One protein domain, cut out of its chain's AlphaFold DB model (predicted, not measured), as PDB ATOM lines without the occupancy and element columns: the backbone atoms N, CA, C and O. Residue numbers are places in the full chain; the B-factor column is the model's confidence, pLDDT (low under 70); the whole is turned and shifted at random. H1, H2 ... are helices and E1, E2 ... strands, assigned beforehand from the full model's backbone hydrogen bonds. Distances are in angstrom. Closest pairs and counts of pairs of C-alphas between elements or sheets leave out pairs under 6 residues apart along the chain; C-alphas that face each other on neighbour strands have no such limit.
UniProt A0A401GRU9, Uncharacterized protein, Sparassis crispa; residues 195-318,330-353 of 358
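What this domain is: This is residues 195 to 318 and 330 to 353 of the 358 residues of an uncharacterized protein of Sparassis crispa (UniProt A0A401GRU9). The model is a flat, open frame: a ribbon of two parallel strands, E1 and E2, from which the long helix H3 folds back, and H4 with the stretch after it leads to E2, closing a loose triangle. H1 packs on the first part of the ribbon, with H2 beyond it at one end of the long axis; H5, H6 and a long loop make the other end, while H8 runs near H3 and H7 lies at the far edge. The 148 printed residues hold eight named helices and two named strands, in the order H1 H2 E1 H3 H4 E2 H5 H6 H7 H8, a mixed class. The whole is loose, with a radius of gyration of the C-alphas of 18.2 A and spans of 52 by 46 by 24 A.

Where its parts are: H1, residues 195 to 204, begins with C-alpha 195 at (-6.202, -25.443, -8.863) and is 14.2 A long. H2 is residues 212 to 215. E1, residues 220 to 226, is 18.5 A long. H3, residues 231 to 247, is 24.6 A long, and H4 is residues 250 to 253. E2, residues 258 to 267, is 20.5 A long and ends with C-alpha 267 at (9.958, -39.239, -13.651). H5 is residues 282 to 288 and H6 residues 294 to 297. H7 is residues 331 to 338. H8, residues 341 to 351, is 15.2 A long and ends with C-alpha 351 at (5.058, -46.165, -4.143).

How they stand to each other: E1 and E2 are parallel at 33 degrees, with N 221 and O 258 at 2.8 A and N 267 and O 225 at 2.9 A, within hydrogen-bond range. E2 bends by 93 degrees at residue 264. E1, H3, H4 and E2 form a strand-helix-strand unit, two parallel strands joined through helices, with a right-handed crossover. The closest C-alphas of H1 and E2 are those of Leu 201 and Val 260, 6.4 A apart. H1 and H2 only just touch, with 3 pairs of C-alphas within 8 A, the closest being Lys 198 and Leu 215 at 6.7 A. H3 and H4 are close but not clearly touching, with the C-alphas of Trp 245 and Arg 253 at 7.5 A. H5 and H6 are also close but not clearly touching, with the C-alphas of His 288 and His 294 at 6.2 A. H3 and H8 are near each other, with 6 pairs of C-alphas within 10 A. H7 and H8 meet only through their link. In H1, H3, H5 and H8 every O i to N i+4 pair is within hydrogen-bond range, in H7 3 of 4; H2, H4 and H6 are too short for such a pair.

The domain as a whole: The two C-alphas farthest apart, those of Thr 213 and Arg 318, are 56.6 A apart. Residues 319 to 329 are not printed, and C-alphas 318 and 330 are 18.5 A apart across the cut. The link from E2 to H5 is long, and residues 298 to 318 hold no named element. Residues 246 to 252, of which 250 to 252 belong to H4, stand free. The mean pLDDT of the printed part is 86.2; residue 318 and residues 330 to 353 are under 70.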
ATOM      1  N   GLU A 195      -4.867 -25.500  -8.263       90.31
ATOM      2  CA  GLU A 195      -6.202 -25.443  -8.863       90.31
ATOM      3  C   GLU A 195      -6.214 -26.066 -10.263       90.31
ATOM      4  O   GLU A 195      -7.032 -26.946 -10.529       90.31
ATOM      5  N   ASP A 196      -5.262 -25.687 -11.119       92.06
ATOM      6  CA  ASP A 196      -5.110 -26.243 -12.468       92.06
ATOM      7  C   ASP A 196      -4.797 -27.743 -12.416       92.06
ATOM      8  O   ASP A 196      -5.447 -28.540 -13.093       92.06
ATOM      9  N   TRP A 197      -3.902 -28.138 -11.505       92.94
ATOM     10  CA  TRP A 197      -3.564 -29.531 -11.224       92.94
ATOM     11  C   TRP A 197      -4.803 -30.337 -10.824       92.94
ATOM     12  O   TRP A 197      -5.078 -31.390 -11.399       92.94
ATOM     13  N   LYS A 198      -5.617 -29.827  -9.890       95.00
ATOM     14  CA  LYS A 198      -6.868 -30.486  -9.485       95.00
ATOM     15  C   LYS A 198      -7.873 -30.587 -10.629       95.00
ATOM     16  O   LYS A 198      -8.490 -31.640 -10.780       95.00
ATOM     17  N   ARG A 199      -8.055 -29.524 -11.420       95.56
ATOM     18  CA  ARG A 199      -8.960 -29.534 -12.583       95.56
ATOM     19  C   ARG A 199      -8.534 -30.583 -13.601       95.56
ATOM     20  O   ARG A 199      -9.376 -31.345 -14.072       95.56
ATOM     21  N   ARG A 200      -7.237 -30.648 -13.909       94.94
ATOM     22  CA  ARG A 200      -6.680 -31.634 -14.835       94.94
ATOM     23  C   ARG A 200      -6.907 -33.056 -14.333       94.94
ATOM     24  O   ARG A 200      -7.450 -33.868 -15.075       94.94
ATOM     25  N   LEU A 201      -6.581 -33.345 -13.072       95.50
ATOM     26  CA  LEU A 201      -6.792 -34.683 -12.509       95.50
ATOM     27  C   LEU A 201      -8.269 -35.073 -12.426       95.50
ATOM     28  O   LEU A 201      -8.607 -36.225 -12.677       95.50
ATOM     29  N   ALA A 202      -9.159 -34.128 -12.119       96.44
ATOM     30  CA  ALA A 202     -10.597 -34.371 -12.171       96.44
ATOM     31  C   ALA A 202     -11.047 -34.730 -13.597       96.44
ATOM     32  O   ALA A 202     -11.790 -35.693 -13.779       96.44
ATOM     33  N   ALA A 203     -10.551 -34.020 -14.614       95.94
ATOM     34  CA  ALA A 203     -10.850 -34.313 -16.012       95.94
ATOM     35  C   ALA A 203     -10.299 -35.679 -16.468       95.94
ATOM     36  O   ALA A 203     -11.015 -36.406 -17.163       95.94
ATOM     37  N   GLU A 204      -9.078 -36.042 -16.055       95.06
ATOM     38  CA  GLU A 204      -8.465 -37.365 -16.280       95.06
ATOM     39  C   GLU A 204      -9.258 -38.483 -15.574       95.06
ATOM     40  O   GLU A 204      -9.423 -39.569 -16.121       95.06
ATOM     41  N   ALA A 205      -9.851 -38.198 -14.409       95.12
ATOM     42  CA  ALA A 205     -10.750 -39.106 -13.694       95.12
ATOM     43  C   ALA A 205     -12.185 -39.161 -14.270       95.12
ATOM     44  O   ALA A 205     -13.063 -39.784 -13.673       95.12
ATOM     45  N   GLY A 206     -12.461 -38.486 -15.392       96.50
ATOM     46  CA  GLY A 206     -13.792 -38.426 -16.009       96.50
ATOM     47  C   GLY A 206     -14.783 -37.473 -15.323       96.50
ATOM     48  O   GLY A 206     -15.949 -37.423 -15.709       96.50
ATOM     49  N   MET A 207     -14.337 -36.682 -14.344       96.38
ATOM     50  CA  MET A 207     -15.133 -35.702 -13.597       96.38
ATOM     51  C   MET A 207     -14.989 -34.295 -14.202       96.38
ATOM     52  O   MET A 207     -14.429 -33.383 -13.590       96.38
ATOM     53  N   ARG A 208     -15.456 -34.124 -15.442       95.00
ATOM     54  CA  ARG A 208     -15.394 -32.833 -16.152       95.00
ATOM     55  C   ARG A 208     -16.427 -31.841 -15.591       95.00
ATOM     56  O   ARG A 208     -17.453 -32.250 -15.056       95.00
ATOM     57  N   ASP A 209     -16.132 -30.545 -15.707       94.62
ATOM     58  CA  ASP A 209     -17.039 -29.425 -15.391       94.62
ATOM     59  C   ASP A 209     -17.501 -29.307 -13.923       94.62
ATOM     60  O   ASP A 209     -18.555 -28.740 -13.625       94.62
ATOM     61  N   LEU A 210     -16.704 -29.808 -12.973       95.94
ATOM     62  CA  LEU A 210     -16.982 -29.612 -11.549       95.94
ATOM     63  C   LEU A 210     -16.709 -28.160 -11.110       95.94
ATOM     64  O   LEU A 210     -15.667 -27.602 -11.463       95.94
ATOM     65  N   PRO A 211     -17.584 -27.557 -10.281       97.00
ATOM     66  CA  PRO A 211     -17.312 -26.253  -9.694       97.00
ATOM     67  C   PRO A 211     -16.168 -26.340  -8.675       97.00
ATOM     68  O   PRO A 211     -15.998 -27.348  -7.983       97.00
ATOM     69  N   ASP A 212     -15.432 -25.243  -8.518       94.88
ATOM     70  CA  ASP A 212     -14.217 -25.166  -7.687       94.88
ATOM     71  C   ASP A 212     -14.476 -25.566  -6.234       94.88
ATOM     72  O   ASP A 212     -13.694 -26.288  -5.622       94.88
ATOM     73  N   THR A 213     -15.656 -25.215  -5.718       96.38
ATOM     74  CA  THR A 213     -16.099 -25.567  -4.361       96.38
ATOM     75  C   THR A 213     -16.207 -27.076  -4.116       96.38
ATOM     76  O   THR A 213     -16.144 -27.519  -2.965       96.38
ATOM     77  N   VAL A 214     -16.386 -27.873  -5.173       96.19
ATOM     78  CA  VAL A 214     -16.395 -29.342  -5.123       96.19
ATOM     79  C   VAL A 214     -14.982 -29.883  -5.330       96.19
ATOM     80  O   VAL A 214     -14.554 -30.732  -4.548       96.19
ATOM     81  N   LEU A 215     -14.229 -29.355  -6.302       95.50
ATOM     82  CA  LEU A 215     -12.825 -29.729  -6.540       95.50
ATOM     83  C   LEU A 215     -11.946 -29.520  -5.298       95.50
ATOM     84  O   LEU A 215     -11.048 -30.318  -5.010       95.50
ATOM     85  N   ASP A 216     -12.233 -28.492  -4.503       93.69
ATOM     86  CA  ASP A 216     -11.515 -28.218  -3.263       93.69
ATOM     87  C   ASP A 216     -11.666 -29.320  -2.217       93.69
ATOM     88  O   ASP A 216     -10.702 -29.630  -1.511       93.69
ATOM     89  N   LYS A 217     -12.837 -29.960  -2.172       94.56
ATOM     90  CA  LYS A 217     -13.146 -31.054  -1.244       94.56
ATOM     91  C   LYS A 217     -12.612 -32.402  -1.723       94.56
ATOM     92  O   LYS A 217     -12.431 -33.298  -0.903       94.56
ATOM     93  N   LEU A 218     -12.364 -32.551  -3.024       94.38
ATOM     94  CA  LEU A 218     -11.811 -33.776  -3.583       94.38
ATOM     95  C   LEU A 218     -10.313 -33.891  -3.279       94.38
ATOM     96  O   LEU A 218      -9.529 -32.947  -3.431       94.38
ATOM     97  N   GLY A 219      -9.922 -35.086  -2.841       93.75
ATOM     98  CA  GLY A 219      -8.533 -35.486  -2.688       93.75
ATOM     99  C   GLY A 219      -8.116 -36.370  -3.854       93.75
ATOM    100  O   GLY A 219      -8.652 -37.465  -4.010       93.75
ATOM    101  N   PHE A 220      -7.132 -35.917  -4.626       94.94
ATOM    102  CA  PHE A 220      -6.515 -36.706  -5.689       94.94
ATOM    103  C   PHE A 220      -5.136 -37.215  -5.266       94.94
ATOM    104  O   PHE A 220      -4.446 -36.597  -4.446       94.94
ATOM    105  N   PHE A 221      -4.746 -38.352  -5.831       93.62
ATOM    106  CA  PHE A 221      -3.406 -38.915  -5.763       93.62
ATOM    107  C   PHE A 221      -2.939 -39.195  -7.195       93.62
ATOM    108  O   PHE A 221      -3.393 -40.148  -7.827       93.62
ATOM    109  N   GLU A 222      -2.062 -38.342  -7.717       93.81
ATOM    110  CA  GLU A 222      -1.496 -38.514  -9.056       93.81
ATOM    111  C   GLU A 222      -0.445 -39.625  -9.043       93.81
ATOM    112  O   GLU A 222       0.490 -39.603  -8.243       93.81
ATOM    113  N   ILE A 223      -0.597 -40.595  -9.938       92.38
ATOM    114  CA  ILE A 223       0.379 -41.654 -10.168       92.38
ATOM    115  C   ILE A 223       1.235 -41.222 -11.357       92.38
ATOM    116  O   ILE A 223       0.789 -41.263 -12.503       92.38
ATOM    117  N   ILE A 224       2.463 -40.787 -11.063       93.06
ATOM    118  CA  ILE A 224       3.471 -40.429 -12.067       93.06
ATOM    119  C   ILE A 224       4.170 -41.704 -12.537       93.06
ATOM    120  O   ILE A 224       4.567 -42.532 -11.715       93.06
ATOM    121  N   ARG A 225       4.357 -41.858 -13.852       93.38
ATOM    122  CA  ARG A 225       5.039 -43.022 -14.427       93.38
ATOM    123  C   ARG A 225       6.560 -42.939 -14.200       93.38
ATOM    124  O   ARG A 225       7.201 -42.043 -14.745       93.38
ATOM    125  N   PRO A 226       7.184 -43.866 -13.459       95.75
ATOM    126  CA  PRO A 226       8.640 -43.912 -13.371       95.75
ATOM    127  C   PRO A 226       9.239 -44.474 -14.665       95.75
ATOM    128  O   PRO A 226       8.902 -45.585 -15.073       95.75
ATOM    129  N   ASN A 227      10.150 -43.736 -15.296       97.00
ATOM    130  CA  ASN A 227      10.833 -44.164 -16.523       97.00
ATOM    131  C   ASN A 227      11.837 -45.294 -16.272       97.00
ATOM    132  O   ASN A 227      12.028 -46.151 -17.133       97.00
ATOM    133  N   TRP A 228      12.435 -45.321 -15.077       97.25
ATOM    134  CA  TRP A 228      13.377 -46.356 -14.649       97.25
ATOM    135  C   TRP A 228      12.724 -47.720 -14.425       97.25
ATOM    136  O   TRP A 228      13.434 -48.718 -14.340       97.25
ATOM    137  N   ARG A 229      11.394 -47.784 -14.294       97.19
ATOM    138  CA  ARG A 229      10.668 -49.012 -13.965       97.19
ATOM    139  C   ARG A 229      10.294 -49.771 -15.231       97.19
ATOM    140  O   ARG A 229       9.781 -49.181 -16.181       97.19
ATOM    141  N   SER A 230      10.504 -51.084 -15.231       97.19
ATOM    142  CA  SER A 230      10.042 -51.936 -16.328       97.19
ATOM    143  C   SER A 230       8.507 -51.975 -16.417       97.19
ATOM    144  O   SER A 230       7.782 -51.692 -15.455       97.19
ATOM    145  N   VAL A 231       7.995 -52.341 -17.596       95.69
ATOM    146  CA  VAL A 231       6.551 -52.533 -17.810       95.69
ATOM    147  C   VAL A 231       6.040 -53.706 -16.968       95.69
ATOM    148  O   VAL A 231       5.068 -53.540 -16.241       95.69
ATOM    149  N   GLU A 232       6.761 -54.833 -16.966       94.88
ATOM    150  CA  GLU A 232       6.424 -56.029 -16.178       94.88
ATOM    151  C   GLU A 232       6.239 -55.702 -14.690       94.88
ATOM    152  O   GLU A 232       5.245 -56.090 -14.073       94.88
ATOM    153  N   TYR A 233       7.157 -54.929 -14.106       95.12
ATOM    154  CA  TYR A 233       7.048 -54.558 -12.700       95.12
ATOM    155  C   TYR A 233       5.911 -53.567 -12.438       95.12
ATOM    156  O   TYR A 233       5.254 -53.646 -11.401       95.12
ATOM    157  N   SER A 234       5.619 -52.676 -13.387       93.62
ATOM    158  CA  SER A 234       4.449 -51.795 -13.298       93.62
ATOM    159  C   SER A 234       3.142 -52.597 -13.296       93.62
ATOM    160  O   SER A 234       2.282 -52.348 -12.453       93.62
ATOM    161  N   ASP A 235       3.031 -53.612 -14.155       93.19
ATOM    162  CA  ASP A 235       1.858 -54.488 -14.235       93.19
ATOM    163  C   ASP A 235       1.648 -55.292 -12.945       93.19
ATOM    164  O   ASP A 235       0.518 -55.439 -12.476       93.19
ATOM    165  N   ILE A 236       2.731 -55.788 -12.337       92.94
ATOM    166  CA  ILE A 236       2.671 -56.482 -11.043       92.94
ATOM    167  C   ILE A 236       2.143 -55.543  -9.956       92.94
ATOM    168  O   ILE A 236       1.253 -55.924  -9.197       92.94
ATOM    169  N   LEU A 237       2.652 -54.311  -9.886       91.88
ATOM    170  CA  LEU A 237       2.218 -53.335  -8.887       91.88
ATOM    171  C   LEU A 237       0.752 -52.923  -9.074       91.88
ATOM    172  O   LEU A 237       0.055 -52.740  -8.078       91.88
ATOM    173  N   HIS A 238       0.275 -52.809 -10.317       88.56
ATOM    174  CA  HIS A 238      -1.140 -52.558 -10.599       88.56
ATOM    175  C   HIS A 238      -2.018 -53.720 -10.125       88.56
ATOM    176  O   HIS A 238      -2.946 -53.491  -9.360       88.56
ATOM    177  N   LYS A 239      -1.660 -54.969 -10.448       92.00
ATOM    178  CA  LYS A 239      -2.405 -56.151  -9.976       92.00
ATOM    179  C   LYS A 239      -2.438 -56.256  -8.451       92.00
ATOM    180  O   LYS A 239      -3.476 -56.556  -7.875       92.00
ATOM    181  N   LEU A 240      -1.307 -56.003  -7.787       92.25
ATOM    182  CA  LEU A 240      -1.240 -55.992  -6.322       92.25
ATOM    183  C   LEU A 240      -2.136 -54.906  -5.722       92.25
ATOM    184  O   LEU A 240      -2.761 -55.129  -4.688       92.25
ATOM    185  N   TRP A 241      -2.195 -53.740  -6.366       90.88
ATOM    186  CA  TRP A 241      -3.094 -52.674  -5.954       90.88
ATOM    187  C   TRP A 241      -4.564 -53.048  -6.150       90.88
ATOM    188  O   TRP A 241      -5.360 -52.787  -5.252       90.88
ATOM    189  N   ASP A 242      -4.918 -53.678  -7.270       90.94
ATOM    190  CA  ASP A 242      -6.289 -54.112  -7.550       90.94
ATOM    191  C   ASP A 242      -6.765 -55.133  -6.511       90.94
ATOM    192  O   ASP A 242      -7.821 -54.938  -5.914       90.94
ATOM    193  N   TYR A 243      -5.946 -56.144  -6.189       94.06
ATOM    194  CA  TYR A 243      -6.265 -57.103  -5.124       94.06
ATOM    195  C   TYR A 243      -6.432 -56.427  -3.764       94.06
ATOM    196  O   TYR A 243      -7.422 -56.647  -3.072       94.06
ATOM    197  N   PHE A 244      -5.496 -55.544  -3.402       93.06
ATOM    198  CA  PHE A 244      -5.607 -54.763  -2.174       93.06
ATOM    199  C   PHE A 244      -6.912 -53.954  -2.134       93.06
ATOM    200  O   PHE A 244      -7.588 -53.909  -1.108       93.06
ATOM    201  N   TRP A 245      -7.286 -53.324  -3.247       91.94
ATOM    202  CA  TRP A 245      -8.488 -52.506  -3.339       91.94
ATOM    203  C   TRP A 245      -9.779 -53.328  -3.258       91.94
ATOM    204  O   TRP A 245     -10.740 -52.906  -2.607       91.94
ATOM    205  N   GLU A 246      -9.809 -54.499  -3.892       94.00
ATOM    206  CA  GLU A 246     -10.928 -55.443  -3.834       94.00
ATOM    207  C   GLU A 246     -11.156 -55.979  -2.416       94.00
ATOM    208  O   GLU A 246     -12.309 -56.083  -1.988       94.00
ATOM    209  N   ASP A 247     -10.080 -56.203  -1.661       95.19
ATOM    210  CA  ASP A 247     -10.131 -56.714  -0.289       95.19
ATOM    211  C   ASP A 247     -10.537 -55.652   0.748       95.19
ATOM    212  O   ASP A 247     -11.021 -55.988   1.834       95.19
ATOM    213  N   LEU A 248     -10.385 -54.358   0.441       93.50
ATOM    214  CA  LEU A 248     -10.735 -53.294   1.383       93.50
ATOM    215  C   LEU A 248     -12.252 -53.222   1.638       93.50
ATOM    216  O   LEU A 248     -13.035 -53.147   0.680       93.50
ATOM    217  N   PRO A 249     -12.699 -53.113   2.905       95.69
ATOM    218  CA  PRO A 249     -14.082 -52.797   3.232       95.69
ATOM    219  C   PRO A 249     -14.534 -51.465   2.609       95.69
ATOM    220  O   PRO A 249     -13.756 -50.511   2.559       95.69
ATOM    221  N   PRO A 250     -15.815 -51.317   2.215       94.62
ATOM    222  CA  PRO A 250     -16.311 -50.076   1.612       94.62
ATOM    223  C   PRO A 250     -16.106 -48.816   2.464       94.62
ATOM    224  O   PRO A 250     -15.992 -47.728   1.910       94.62
ATOM    225  N   LYS A 251     -16.068 -48.953   3.797       95.25
ATOM    226  CA  LYS A 251     -15.793 -47.836   4.716       95.25
ATOM    227  C   LYS A 251     -14.356 -47.339   4.574       95.25
ATOM    228  O   LYS A 251     -14.150 -46.143   4.425       95.25
ATOM    229  N   ASP A 252     -13.401 -48.257   4.522       93.94
ATOM    230  CA  ASP A 252     -11.978 -47.930   4.455       93.94
ATOM    231  C   ASP A 252     -11.619 -47.359   3.079       93.94
ATOM    232  O   ASP A 252     -10.827 -46.426   2.981       93.94
ATOM    233  N   ARG A 253     -12.284 -47.820   2.006       92.50
ATOM    234  CA  ARG A 253     -12.130 -47.243   0.655       92.50
ATOM    235  C   ARG A 253     -12.440 -45.743   0.601       92.50
ATOM    236  O   ARG A 253     -11.846 -45.049  -0.217       92.50
ATOM    237  N   GLN A 254     -13.336 -45.232   1.455       90.31
ATOM    238  CA  GLN A 254     -13.675 -43.800   1.500       90.31
ATOM    239  C   GLN A 254     -12.545 -42.932   2.068       90.31
ATOM    240  O   GLN A 254     -12.521 -41.728   1.813       90.31
ATOM    241  N   GLU A 255     -11.612 -43.516   2.823       91.56
ATOM    242  CA  GLU A 255     -10.459 -42.793   3.370       91.56
ATOM    243  C   GLU A 255      -9.353 -42.585   2.324       91.56
ATOM    244  O   GLU A 255      -8.506 -41.697   2.467       91.56
ATOM    245  N   PHE A 256      -9.362 -43.374   1.245       91.38
ATOM    246  CA  PHE A 256      -8.383 -43.257   0.175       91.38
ATOM    247  C   PHE A 256      -8.748 -42.143  -0.804       91.38
ATOM    248  O   PHE A 256      -9.887 -41.971  -1.232       91.38
ATOM    249  N   LYS A 257      -7.722 -41.392  -1.205       93.19
ATOM    250  CA  LYS A 257      -7.826 -40.401  -2.277       93.19
ATOM    251  C   LYS A 257      -8.021 -41.096  -3.621       93.19
ATOM    252  O   LYS A 257      -7.440 -42.156  -3.859       93.19
ATOM    253  N   GLN A 258      -8.755 -40.447  -4.525       91.94
ATOM    254  CA  GLN A 258      -8.912 -40.931  -5.893       91.94
ATOM    255  C   GLN A 258      -7.545 -40.963  -6.577       91.94
ATOM    256  O   GLN A 258      -6.895 -39.926  -6.736       91.94
ATOM    257  N   ARG A 259      -7.112 -42.154  -6.987       93.44
ATOM    258  CA  ARG A 259      -5.892 -42.333  -7.771       93.44
ATOM    259  C   ARG A 259      -6.155 -42.005  -9.233       93.44
ATOM    260  O   ARG A 259      -7.164 -42.442  -9.784       93.44
ATOM    261  N   VAL A 260      -5.262 -41.225  -9.832       94.62
ATOM    262  CA  VAL A 260      -5.351 -40.791 -11.231       94.62
ATOM    263  C   VAL A 260      -4.004 -41.038 -11.895       94.62
ATOM    264  O   VAL A 260      -2.981 -40.556 -11.409       94.62
ATOM    265  N   HIS A 261      -3.993 -41.822 -12.969       91.56
ATOM    266  CA  HIS A 261      -2.788 -42.096 -13.745       91.56
ATOM    267  C   HIS A 261      -2.592 -40.983 -14.767       91.56
ATOM    268  O   HIS A 261      -3.421 -40.824 -15.658       91.56
ATOM    269  N   SER A 262      -1.491 -40.239 -14.650       88.56
ATOM    270  CA  SER A 262      -1.181 -39.206 -15.633       88.56
ATOM    271  C   SER A 262      -0.377 -39.811 -16.780       88.56
ATOM    272  O   SER A 262       0.732 -40.305 -16.580       88.56
ATOM    273  N   GLU A 263      -0.921 -39.763 -17.995       86.94
ATOM    274  CA  GLU A 263      -0.240 -40.261 -19.201       86.94
ATOM    275  C   GLU A 263       0.913 -39.348 -19.638       86.94
ATOM    276  O   GLU A 263       1.895 -39.803 -20.224       86.94
ATOM    277  N   ASN A 264       0.814 -38.057 -19.315       87.94
ATOM    278  CA  ASN A 264       1.723 -37.020 -19.803       87.94
ATOM    279  C   ASN A 264       2.884 -36.723 -18.846       87.94
ATOM    280  O   ASN A 264       3.734 -35.887 -19.158       87.94
ATOM    281  N   ARG A 265       2.922 -37.358 -17.668       89.88
ATOM    282  CA  ARG A 265       3.955 -37.114 -16.658       89.88
ATOM    283  C   ARG A 265       4.743 -38.374 -16.361       89.88
ATOM    284  O   ARG A 265       4.199 -39.400 -15.952       89.88
ATOM    285  N   SER A 266       6.054 -38.240 -16.474       93.31
ATOM    286  CA  SER A 266       7.012 -39.263 -16.088       93.31
ATOM    287  C   SER A 266       8.073 -38.711 -15.142       93.31
ATOM    288  O   SER A 266       8.249 -37.496 -15.044       93.31
ATOM    289  N   SER A 267       8.796 -39.599 -14.464       93.19
ATOM    290  CA  SER A 267       9.958 -39.239 -13.651       93.19
ATOM    291  C   SER A 267      11.164 -40.129 -13.943       93.19
ATOM    292  O   SER A 267      11.032 -41.346 -14.086       93.19
ATOM    293  N   ASP A 268      12.338 -39.498 -13.961       95.06
ATOM    294  CA  ASP A 268      13.656 -40.129 -14.036       95.06
ATOM    295  C   ASP A 268      14.336 -40.239 -12.660       95.06
ATOM    296  O   ASP A 268      15.538 -40.484 -12.586       95.06
ATOM    297  N   ASP A 269      13.606 -40.047 -11.559       93.56
ATOM    298  CA  ASP A 269      14.157 -40.188 -10.211       93.56
ATOM    299  C   ASP A 269      14.027 -41.650  -9.743       93.56
ATOM    300  O   ASP A 269      12.910 -42.130  -9.490       93.56
ATOM    301  N   PRO A 270      15.142 -42.395  -9.642       94.81
ATOM    302  CA  PRO A 270      15.130 -43.771  -9.164       94.81
ATOM    303  C   PRO A 270      14.958 -43.858  -7.634       94.81
ATOM    304  O   PRO A 270      15.281 -42.906  -6.915       94.81
ATOM    305  N   PRO A 271      14.507 -45.010  -7.093       93.88
ATOM    306  CA  PRO A 271      14.604 -45.293  -5.665       93.88
ATOM    307  C   PRO A 271      16.062 -45.315  -5.195       93.88
ATOM    308  O   PRO A 271      16.972 -45.636  -5.955       93.88
ATOM    309  N   SER A 272      16.275 -45.046  -3.904       91.31
ATOM    310  CA  SER A 272      17.597 -45.165  -3.272       91.31
ATOM    311  C   SER A 272      18.048 -46.610  -3.049       91.31
ATOM    312  O   SER A 272      19.218 -46.833  -2.767       91.31
ATOM    313  N   ILE A 273      17.123 -47.571  -3.105       92.88
ATOM    314  CA  ILE A 273      17.399 -49.004  -2.996       92.88
ATOM    315  C   ILE A 273      17.195 -49.611  -4.380       92.88
ATOM    316  O   ILE A 273      16.133 -49.409  -4.978       92.88
ATOM    317  N   ALA A 274      18.191 -50.347  -4.870       95.12
ATOM    318  CA  ALA A 274      18.099 -51.046  -6.141       95.12
ATOM    319  C   ALA A 274      16.931 -52.052  -6.131       95.12
ATOM    320  O   ALA A 274      16.832 -52.878  -5.216       95.12
ATOM    321  N   PRO A 275      16.022 -51.998  -7.119       95.62
ATOM    322  CA  PRO A 275      15.026 -53.044  -7.306       95.62
ATOM    323  C   PRO A 275      15.681 -54.309  -7.892       95.62
ATOM    324  O   PRO A 275      16.824 -54.279  -8.347       95.62
ATOM    325  N   PHE A 276      14.935 -55.415  -7.920       96.50
ATOM    326  CA  PHE A 276      15.331 -56.600  -8.688       96.50
ATOM    327  C   PHE A 276      15.474 -56.273 -10.177       96.50
ATOM    328  O   PHE A 276      14.789 -55.379 -10.684       96.50
ATOM    329  N   ASP A 277      16.314 -57.030 -10.879       97.81
ATOM    330  CA  ASP A 277      16.725 -56.728 -12.252       97.81
ATOM    331  C   ASP A 277      15.537 -56.649 -13.231       97.81
ATOM    332  O   ASP A 277      15.474 -55.730 -14.048       97.81
ATOM    333  N   PHE A 278      14.538 -57.530 -13.096       96.88
ATOM    334  CA  PHE A 278      13.306 -57.517 -13.897       96.88
ATOM    335  C   PHE A 278      12.496 -56.236 -13.697       96.88
ATOM    336  O   PHE A 278      11.703 -55.858 -14.556       96.88
ATOM    337  N   GLY A 279      12.675 -55.561 -12.558       96.81
ATOM    338  CA  GLY A 279      12.022 -54.306 -12.215       96.81
ATOM    339  C   GLY A 279      12.634 -53.077 -12.872       96.81
ATOM    340  O   GLY A 279      12.021 -52.005 -12.834       96.81
ATOM    341  N   ILE A 280      13.806 -53.221 -13.490       97.81
ATOM    342  CA  ILE A 280      14.572 -52.124 -14.071       97.81
ATOM    343  C   ILE A 280      14.298 -52.032 -15.574       97.81
ATOM    344  O   ILE A 280      14.421 -52.996 -16.327       97.81
ATOM    345  N   ASN A 281      13.970 -50.833 -16.040       97.94
ATOM    346  CA  ASN A 281      13.986 -50.498 -17.453       97.94
ATOM    347  C   ASN A 281      15.443 -50.384 -17.927       97.94
ATOM    348  O   ASN A 281      16.137 -49.411 -17.625       97.94
ATOM    349  N   ARG A 282      15.895 -51.392 -18.678       97.81
ATOM    350  CA  ARG A 282      17.270 -51.494 -19.182       97.81
ATOM    351  C   ARG A 282      17.675 -50.300 -20.045       97.81
ATOM    352  O   ARG A 282      18.741 -49.738 -19.819       97.81
ATOM    353  N   ASP A 283      16.823 -49.879 -20.978       98.19
ATOM    354  CA  ASP A 283      17.138 -48.773 -21.891       98.19
ATOM    355  C   ASP A 283      17.331 -47.465 -21.127       98.19
ATOM    356  O   ASP A 283      18.249 -46.692 -21.408       98.19
ATOM    357  N   TRP A 284      16.482 -47.232 -20.124       97.81
ATOM    358  CA  TRP A 284      16.609 -46.075 -19.251       97.81
ATOM    359  C   TRP A 284      17.913 -46.117 -18.447       97.81
ATOM    360  O   TRP A 284      18.630 -45.116 -18.405       97.81
ATOM    361  N   TYR A 285      18.241 -47.264 -17.845       97.94
ATOM    362  CA  TYR A 285      19.451 -47.425 -17.038       97.94
ATOM    363  C   TYR A 285      20.716 -47.143 -17.851       97.94
ATOM    364  O   TYR A 285      21.545 -46.334 -17.434       97.94
ATOM    365  N   GLU A 286      20.835 -47.731 -19.043       97.94
ATOM    366  CA  GLU A 286      21.993 -47.530 -19.924       97.94
ATOM    367  C   GLU A 286      22.189 -46.054 -20.303       97.94
ATOM    368  O   GLU A 286      23.315 -45.573 -20.402       97.94
ATOM    369  N   GLN A 287      21.099 -45.298 -20.450       97.94
ATOM    370  CA  GLN A 287      21.155 -43.870 -20.764       97.94
ATOM    371  C   GLN A 287      21.547 -42.978 -19.575       97.94
ATOM    372  O   GLN A 287      21.912 -41.816 -19.798       97.94
ATOM    373  N   HIS A 288      21.425 -43.461 -18.334       97.25
ATOM    374  CA  HIS A 288      21.549 -42.636 -17.124       97.25
ATOM    375  C   HIS A 288      22.677 -43.058 -16.183       97.25
ATOM    376  O   HIS A 288      23.169 -42.205 -15.446       97.25
ATOM    377  N   LYS A 289      23.143 -44.311 -16.229       96.94
ATOM    378  CA  LYS A 289      24.155 -44.850 -15.303       96.94
ATOM    379  C   LYS A 289      25.466 -44.060 -15.255       96.94
ATOM    380  O   LYS A 289      26.115 -44.047 -14.223       96.94
ATOM    381  N   ASP A 290      25.835 -43.355 -16.323       96.81
ATOM    382  CA  ASP A 290      27.082 -42.577 -16.375       96.81
ATOM    383  C   ASP A 290      26.876 -41.074 -16.096       96.81
ATOM    384  O   ASP A 290      27.836 -40.309 -15.989       96.81
ATOM    385  N   LYS A 291      25.626 -40.611 -15.962       94.31
ATOM    386  CA  LYS A 291      25.298 -39.191 -15.757       94.31
ATOM    387  C   LYS A 291      25.294 -38.854 -14.269       94.31
ATOM    388  O   LYS A 291      24.770 -39.600 -13.456       94.31
ATOM    389  N   TYR A 292      25.855 -37.712 -13.880       86.44
ATOM    390  CA  TYR A 292      25.703 -37.210 -12.510       86.44
ATOM    391  C   TYR A 292      24.299 -36.596 -12.329       86.44
ATOM    392  O   TYR A 292      23.894 -35.818 -13.196       86.44
ATOM    393  N   PRO A 293      23.563 -36.880 -11.231       90.19
ATOM    394  CA  PRO A 293      23.974 -37.632 -10.033       90.19
ATOM    395  C   PRO A 293      23.714 -39.152 -10.080       90.19
ATOM    396  O   PRO A 293      24.145 -39.865  -9.172       90.19
ATOM    397  N   HIS A 294      23.036 -39.659 -11.113       92.62
ATOM    398  CA  HIS A 294      22.637 -41.067 -11.246       92.62
ATOM    399  C   HIS A 294      23.794 -42.067 -11.155       92.62
ATOM    400  O   HIS A 294      23.616 -43.121 -10.561       92.62
ATOM    401  N   SER A 295      24.990 -41.731 -11.632       93.81
ATOM    402  CA  SER A 295      26.178 -42.596 -11.534       93.81
ATOM    403  C   SER A 295      26.550 -43.013 -10.118       93.81
ATOM    404  O   SER A 295      27.070 -44.105  -9.909       93.81
ATOM    405  N   ILE A 296      26.241 -42.180  -9.127       93.62
ATOM    406  CA  ILE A 296      26.453 -42.519  -7.719       93.62
ATOM    407  C   ILE A 296      25.286 -43.367  -7.201       93.62
ATOM    408  O   ILE A 296      25.490 -44.306  -6.438       93.62
ATOM    409  N   MET A 297      24.057 -43.051  -7.610       93.38
ATOM    410  CA  MET A 297      22.850 -43.720  -7.114       93.38
ATOM    411  C   MET A 297      22.628 -45.115  -7.707       93.38
ATOM    412  O   MET A 297      22.022 -45.950  -7.052       93.38
ATOM    413  N   LEU A 298      23.089 -45.357  -8.932       96.69
ATOM    414  CA  LEU A 298      22.790 -46.557  -9.716       96.69
ATOM    415  C   LEU A 298      23.922 -47.602  -9.694       96.69
ATOM    416  O   LEU A 298      23.927 -48.522 -10.511       96.69
ATOM    417  N   HIS A 299      24.905 -47.450  -8.803       95.44
ATOM    418  CA  HIS A 299      26.130 -48.257  -8.802       95.44
ATOM    419  C   HIS A 299      25.909 -49.742  -8.457       95.44
ATOM    420  O   HIS A 299      26.720 -50.573  -8.852       95.44
ATOM    421  N   ASP A 300      24.840 -50.076  -7.730       95.94
ATOM    422  CA  ASP A 300      24.478 -51.435  -7.300       95.94
ATOM    423  C   ASP A 300      23.292 -52.032  -8.083       95.94
ATOM    424  O   ASP A 300      22.917 -53.190  -7.885       95.94
ATOM    425  N   TRP A 301      22.709 -51.276  -9.014       96.94
ATOM    426  CA  TRP A 301      21.628 -51.756  -9.874       96.94
ATOM    427  C   TRP A 301      22.130 -52.865 -10.808       96.94
ATOM    428  O   TRP A 301      23.277 -52.831 -11.247       96.94
ATOM    429  N   PHE A 302      21.271 -53.848 -11.107       97.00
ATOM    430  CA  PHE A 302      21.624 -55.093 -11.816       97.00
ATOM    431  C   PHE A 302      22.591 -56.040 -11.076       97.00
ATOM    432  O   PHE A 302      23.172 -56.938 -11.685       97.00
ATOM    433  N   SER A 303      22.780 -55.861  -9.763       96.06
ATOM    434  CA  SER A 303      23.625 -56.759  -8.953       96.06
ATOM    435  C   SER A 303      22.842 -57.860  -8.228       96.06
ATOM    436  O   SER A 303      23.452 -58.788  -7.695       96.06
ATOM    437  N   PHE A 304      21.509 -57.766  -8.167       92.00
ATOM    438  CA  PHE A 304      20.674 -58.635  -7.329       92.00
ATOM    439  C   PHE A 304      20.077 -59.825  -8.090       92.00
ATOM    440  O   PHE A 304      19.732 -60.829  -7.460       92.00
ATOM    441  N   GLY A 305      19.994 -59.749  -9.422       95.81
ATOM    442  CA  GLY A 305      19.383 -60.785 -10.248       95.81
ATOM    443  C   GLY A 305      17.862 -60.857 -10.088       95.81
ATOM    444  O   GLY A 305      17.241 -60.112  -9.324       95.81
ATOM    445  N   ASP A 306      17.256 -61.796 -10.814       95.81
ATOM    446  CA  ASP A 306      15.812 -62.020 -10.767       95.81
ATOM    447  C   ASP A 306      15.421 -63.073  -9.715       95.81
ATOM    448  O   ASP A 306      16.121 -64.078  -9.521       95.81
ATOM    449  N   PRO A 307      14.277 -62.901  -9.033       93.19
ATOM    450  CA  PRO A 307      13.644 -63.981  -8.289       93.19
ATOM    451  C   PRO A 307      13.126 -65.088  -9.226       93.19
ATOM    452  O   PRO A 307      12.781 -64.841 -10.380       93.19
ATOM    453  N   ILE A 308      13.022 -66.321  -8.716       91.81
ATOM    454  CA  ILE A 308      12.425 -67.448  -9.459       91.81
ATOM    455  C   ILE A 308      10.986 -67.096  -9.856       91.81
ATOM    456  O   ILE A 308      10.197 -66.697  -8.998       91.81
ATOM    457  N   GLY A 309      10.640 -67.296 -11.129       90.56
ATOM    458  CA  GLY A 309       9.311 -66.999 -11.667       90.56
ATOM    459  C   GLY A 309       9.137 -65.574 -12.204       90.56
ATOM    460  O   GLY A 309       8.044 -65.249 -12.657       90.56
ATOM    461  N   PHE A 310      10.191 -64.750 -12.201       93.12
ATOM    462  CA  PHE A 310      10.173 -63.373 -12.710       93.12
ATOM    463  C   PHE A 310      11.301 -63.132 -13.717       93.12
ATOM    464  O   PHE A 310      12.332 -63.812 -13.669       93.12
ATOM    465  N   GLY A 311      11.110 -62.166 -14.621       93.38
ATOM    466  CA  GLY A 311      12.138 -61.718 -15.563       93.38
ATOM    467  C   GLY A 311      12.822 -62.858 -16.323       93.38
ATOM    468  O   GLY A 311      12.178 -63.728 -16.914       93.38
ATOM    469  N   THR A 312      14.154 -62.887 -16.278       94.62
ATOM    470  CA  THR A 312      14.984 -63.907 -16.942       94.62
ATOM    471  C   THR A 312      14.805 -65.316 -16.372       94.62
ATOM    472  O   THR A 312      15.109 -66.296 -17.053       94.62
ATOM    473  N   ARG A 313      14.254 -65.437 -15.158       93.88
ATOM    474  CA  ARG A 313      14.029 -66.703 -14.445       93.88
ATOM    475  C   ARG A 313      12.556 -67.111 -14.406       93.88
ATOM    476  O   ARG A 313      12.174 -67.963 -13.603       93.88
ATOM    477  N   ALA A 314      11.722 -66.551 -15.283       92.62
ATOM    478  CA  ALA A 314      10.305 -66.905 -15.382       92.62
ATOM    479  C   ALA A 314      10.067 -68.393 -15.707       92.62
ATOM    480  O   ALA A 314       9.109 -68.987 -15.220       92.62
ATOM    481  N   ASN A 315      10.965 -69.015 -16.480       90.44
ATOM    482  CA  ASN A 315      10.847 -70.419 -16.896       90.44
ATOM    483  C   ASN A 315      11.505 -71.410 -15.930       90.44
ATOM    484  O   ASN A 315      11.380 -72.623 -16.123       90.44
ATOM    485  N   GLU A 316      12.202 -70.925 -14.901       90.38
ATOM    486  CA  GLU A 316      12.730 -71.774 -13.838       90.38
ATOM    487  C   GLU A 316      11.555 -72.273 -12.991       90.38
ATOM    488  O   GLU A 316      11.227 -71.757 -11.925       90.38
ATOM    489  N   THR A 317      10.861 -73.287 -13.503       70.69
ATOM    490  CA  THR A 317       9.869 -74.025 -12.725       70.69
ATOM    491  C   THR A 317      10.610 -74.622 -11.530       70.69
ATOM    492  O   THR A 317      11.743 -75.073 -11.700       70.69
ATOM    493  N   ARG A 318      10.007 -74.638 -10.330       62.19
ATOM    494  CA  ARG A 318      10.561 -75.296  -9.128       62.19
ATOM    495  C   ARG A 318      10.747 -76.808  -9.368       62.19
ATOM    496  O   ARG A 318      10.044 -77.618  -8.782       62.19
ATOM    497  N   PRO A 330      -5.908 -71.873  -0.967       50.09
ATOM    498  CA  PRO A 330      -6.003 -70.901  -2.053       50.09
ATOM    499  C   PRO A 330      -4.756 -70.011  -2.220       50.09
ATOM    500  O   PRO A 330      -4.074 -69.663  -1.258       50.09
ATOM    501  N   LEU A 331      -4.528 -69.530  -3.448       45.19
ATOM    502  CA  LEU A 331      -3.573 -68.453  -3.776       45.19
ATOM    503  C   LEU A 331      -3.714 -67.193  -2.887       45.19
ATOM    504  O   LEU A 331      -2.781 -66.400  -2.797       45.19
ATOM    505  N   SER A 332      -4.847 -67.038  -2.199       47.94
ATOM    506  CA  SER A 332      -5.114 -65.985  -1.214       47.94
ATOM    507  C   SER A 332      -4.209 -66.061   0.030       47.94
ATOM    508  O   SER A 332      -3.809 -65.015   0.535       47.94
ATOM    509  N   THR A 333      -3.808 -67.250   0.502       47.16
ATOM    510  CA  THR A 333      -3.092 -67.379   1.792       47.16
ATOM    511  C   THR A 333      -1.564 -67.279   1.662       47.16
ATOM    512  O   THR A 333      -0.872 -66.870   2.585       47.16
ATOM    513  N   GLN A 334      -1.006 -67.604   0.491       45.84
ATOM    514  CA  GLN A 334       0.436 -67.447   0.235       45.84
ATOM    515  C   GLN A 334       0.819 -65.998  -0.079       45.84
ATOM    516  O   GLN A 334       1.885 -65.538   0.330       45.84
ATOM    517  N   LEU A 335      -0.061 -65.268  -0.774       47.66
ATOM    518  CA  LEU A 335       0.091 -63.828  -0.919       47.66
ATOM    519  C   LEU A 335      -0.088 -63.139   0.434       47.66
ATOM    520  O   LEU A 335       0.712 -62.268   0.721       47.66
ATOM    521  N   SER A 336      -1.009 -63.557   1.314       50.44
ATOM    522  CA  SER A 336      -1.175 -62.910   2.629       50.44
ATOM    523  C   SER A 336       0.051 -63.007   3.551       50.44
ATOM    524  O   SER A 336       0.308 -62.067   4.296       50.44
ATOM    525  N   ASP A 337       0.837 -64.088   3.479       45.22
ATOM    526  CA  ASP A 337       2.055 -64.243   4.296       45.22
ATOM    527  C   ASP A 337       3.253 -63.452   3.738       45.22
ATOM    528  O   ASP A 337       4.036 -62.883   4.504       45.22
ATOM    529  N   LEU A 338       3.376 -63.343   2.407       46.38
ATOM    530  CA  LEU A 338       4.331 -62.428   1.762       46.38
ATOM    531  C   LEU A 338       3.894 -60.966   1.888       46.38
ATOM    532  O   LEU A 338       4.745 -60.095   1.997       46.38
ATOM    533  N   LEU A 339       2.588 -60.710   1.951       45.44
ATOM    534  CA  LEU A 339       1.941 -59.431   2.239       45.44
ATOM    535  C   LEU A 339       1.786 -59.187   3.753       45.44
ATOM    536  O   LEU A 339       0.975 -58.365   4.179       45.44
ATOM    537  N   SER A 340       2.594 -59.857   4.582       49.50
ATOM    538  CA  SER A 340       2.833 -59.451   5.969       49.50
ATOM    539  C   SER A 340       3.226 -57.969   6.018       49.50
ATOM    540  O   SER A 340       3.768 -57.419   5.056       49.50
ATOM    541  N   THR A 341       2.968 -57.305   7.146       47.44
ATOM    542  CA  THR A 341       3.087 -55.852   7.373       47.44
ATOM    543  C   THR A 341       4.358 -55.219   6.786       47.44
ATOM    544  O   THR A 341       4.338 -54.069   6.357       47.44
ATOM    545  N   SER A 342       5.454 -55.977   6.699       44.72
ATOM    546  CA  SER A 342       6.730 -55.560   6.106       44.72
ATOM    547  C   SER A 342       6.684 -55.319   4.587       44.72
ATOM    548  O   SER A 342       7.337 -54.398   4.104       44.72
ATOM    549  N   PHE A 343       5.899 -56.084   3.821       49.50
ATOM    550  CA  PHE A 343       5.788 -55.923   2.366       49.50
ATOM    551  C   PHE A 343       4.835 -54.793   1.990       49.50
ATOM    552  O   PHE A 343       5.107 -54.076   1.038       49.50
ATOM    553  N   PHE A 344       3.789 -54.534   2.781       50.94
ATOM    554  CA  PHE A 344       2.985 -53.316   2.624       50.94
ATOM    555  C   PHE A 344       3.770 -52.053   2.985       50.94
ATOM    556  O   PHE A 344       3.609 -51.029   2.323       50.94
ATOM    557  N   VAL A 345       4.669 -52.116   3.974       50.25
ATOM    558  CA  VAL A 345       5.612 -51.022   4.251       50.25
ATOM    559  C   VAL A 345       6.590 -50.849   3.083       50.25
ATOM    560  O   VAL A 345       6.786 -49.724   2.635       50.25
ATOM    561  N   ALA A 346       7.130 -51.931   2.513       47.06
ATOM    562  CA  ALA A 346       8.011 -51.866   1.342       47.06
ATOM    563  C   ALA A 346       7.295 -51.398   0.058       47.06
ATOM    564  O   ALA A 346       7.868 -50.639  -0.724       47.06
ATOM    565  N   LEU A 347       6.031 -51.783  -0.141       49.84
ATOM    566  CA  LEU A 347       5.169 -51.331  -1.234       49.84
ATOM    567  C   LEU A 347       4.820 -49.850  -1.057       49.84
ATOM    568  O   LEU A 347       4.898 -49.087  -2.011       49.84
ATOM    569  N   SER A 348       4.531 -49.415   0.172       45.88
ATOM    570  CA  SER A 348       4.326 -48.004   0.519       45.88
ATOM    571  C   SER A 348       5.594 -47.171   0.281       45.88
ATOM    572  O   SER A 348       5.509 -46.091  -0.297       45.88
ATOM    573  N   ILE A 349       6.780 -47.701   0.608       49.06
ATOM    574  CA  ILE A 349       8.083 -47.060   0.336       49.06
ATOM    575  C   ILE A 349       8.405 -47.042  -1.172       49.06
ATOM    576  O   ILE A 349       8.915 -46.049  -1.683       49.06
ATOM    577  N   SER A 350       8.054 -48.092  -1.919       47.69
ATOM    578  CA  SER A 350       8.279 -48.168  -3.375       47.69
ATOM    579  C   SER A 350       7.268 -47.338  -4.185       47.69
ATOM    580  O   SER A 350       7.553 -46.923  -5.310       47.69
ATOM    581  N   ILE A 351       6.087 -47.077  -3.617       48.22
ATOM    582  CA  ILE A 351       5.058 -46.165  -4.143       48.22
ATOM    583  C   ILE A 351       5.321 -44.712  -3.704       48.22
ATOM    584  O   ILE A 351       4.849 -43.789  -4.363       48.22
ATOM    585  N   GLN A 352       6.123 -44.474  -2.661       43.25
ATOM    586  CA  GLN A 352       6.520 -43.135  -2.188       43.25
ATOM    587  C   GLN A 352       7.426 -42.351  -3.154       43.25
ATOM    588  O   GLN A 352       7.864 -41.244  -2.828       43.25
ATOM    589  N   ILE A 353       7.682 -42.869  -4.354       45.22
ATOM    590  CA  ILE A 353       8.459 -42.172  -5.371       45.22
ATOM    591  C   ILE A 353       7.567 -41.099  -6.001       45.22
ATOM    592  O   ILE A 353       6.747 -41.349  -6.878       45.22
TER     593      ILE A 353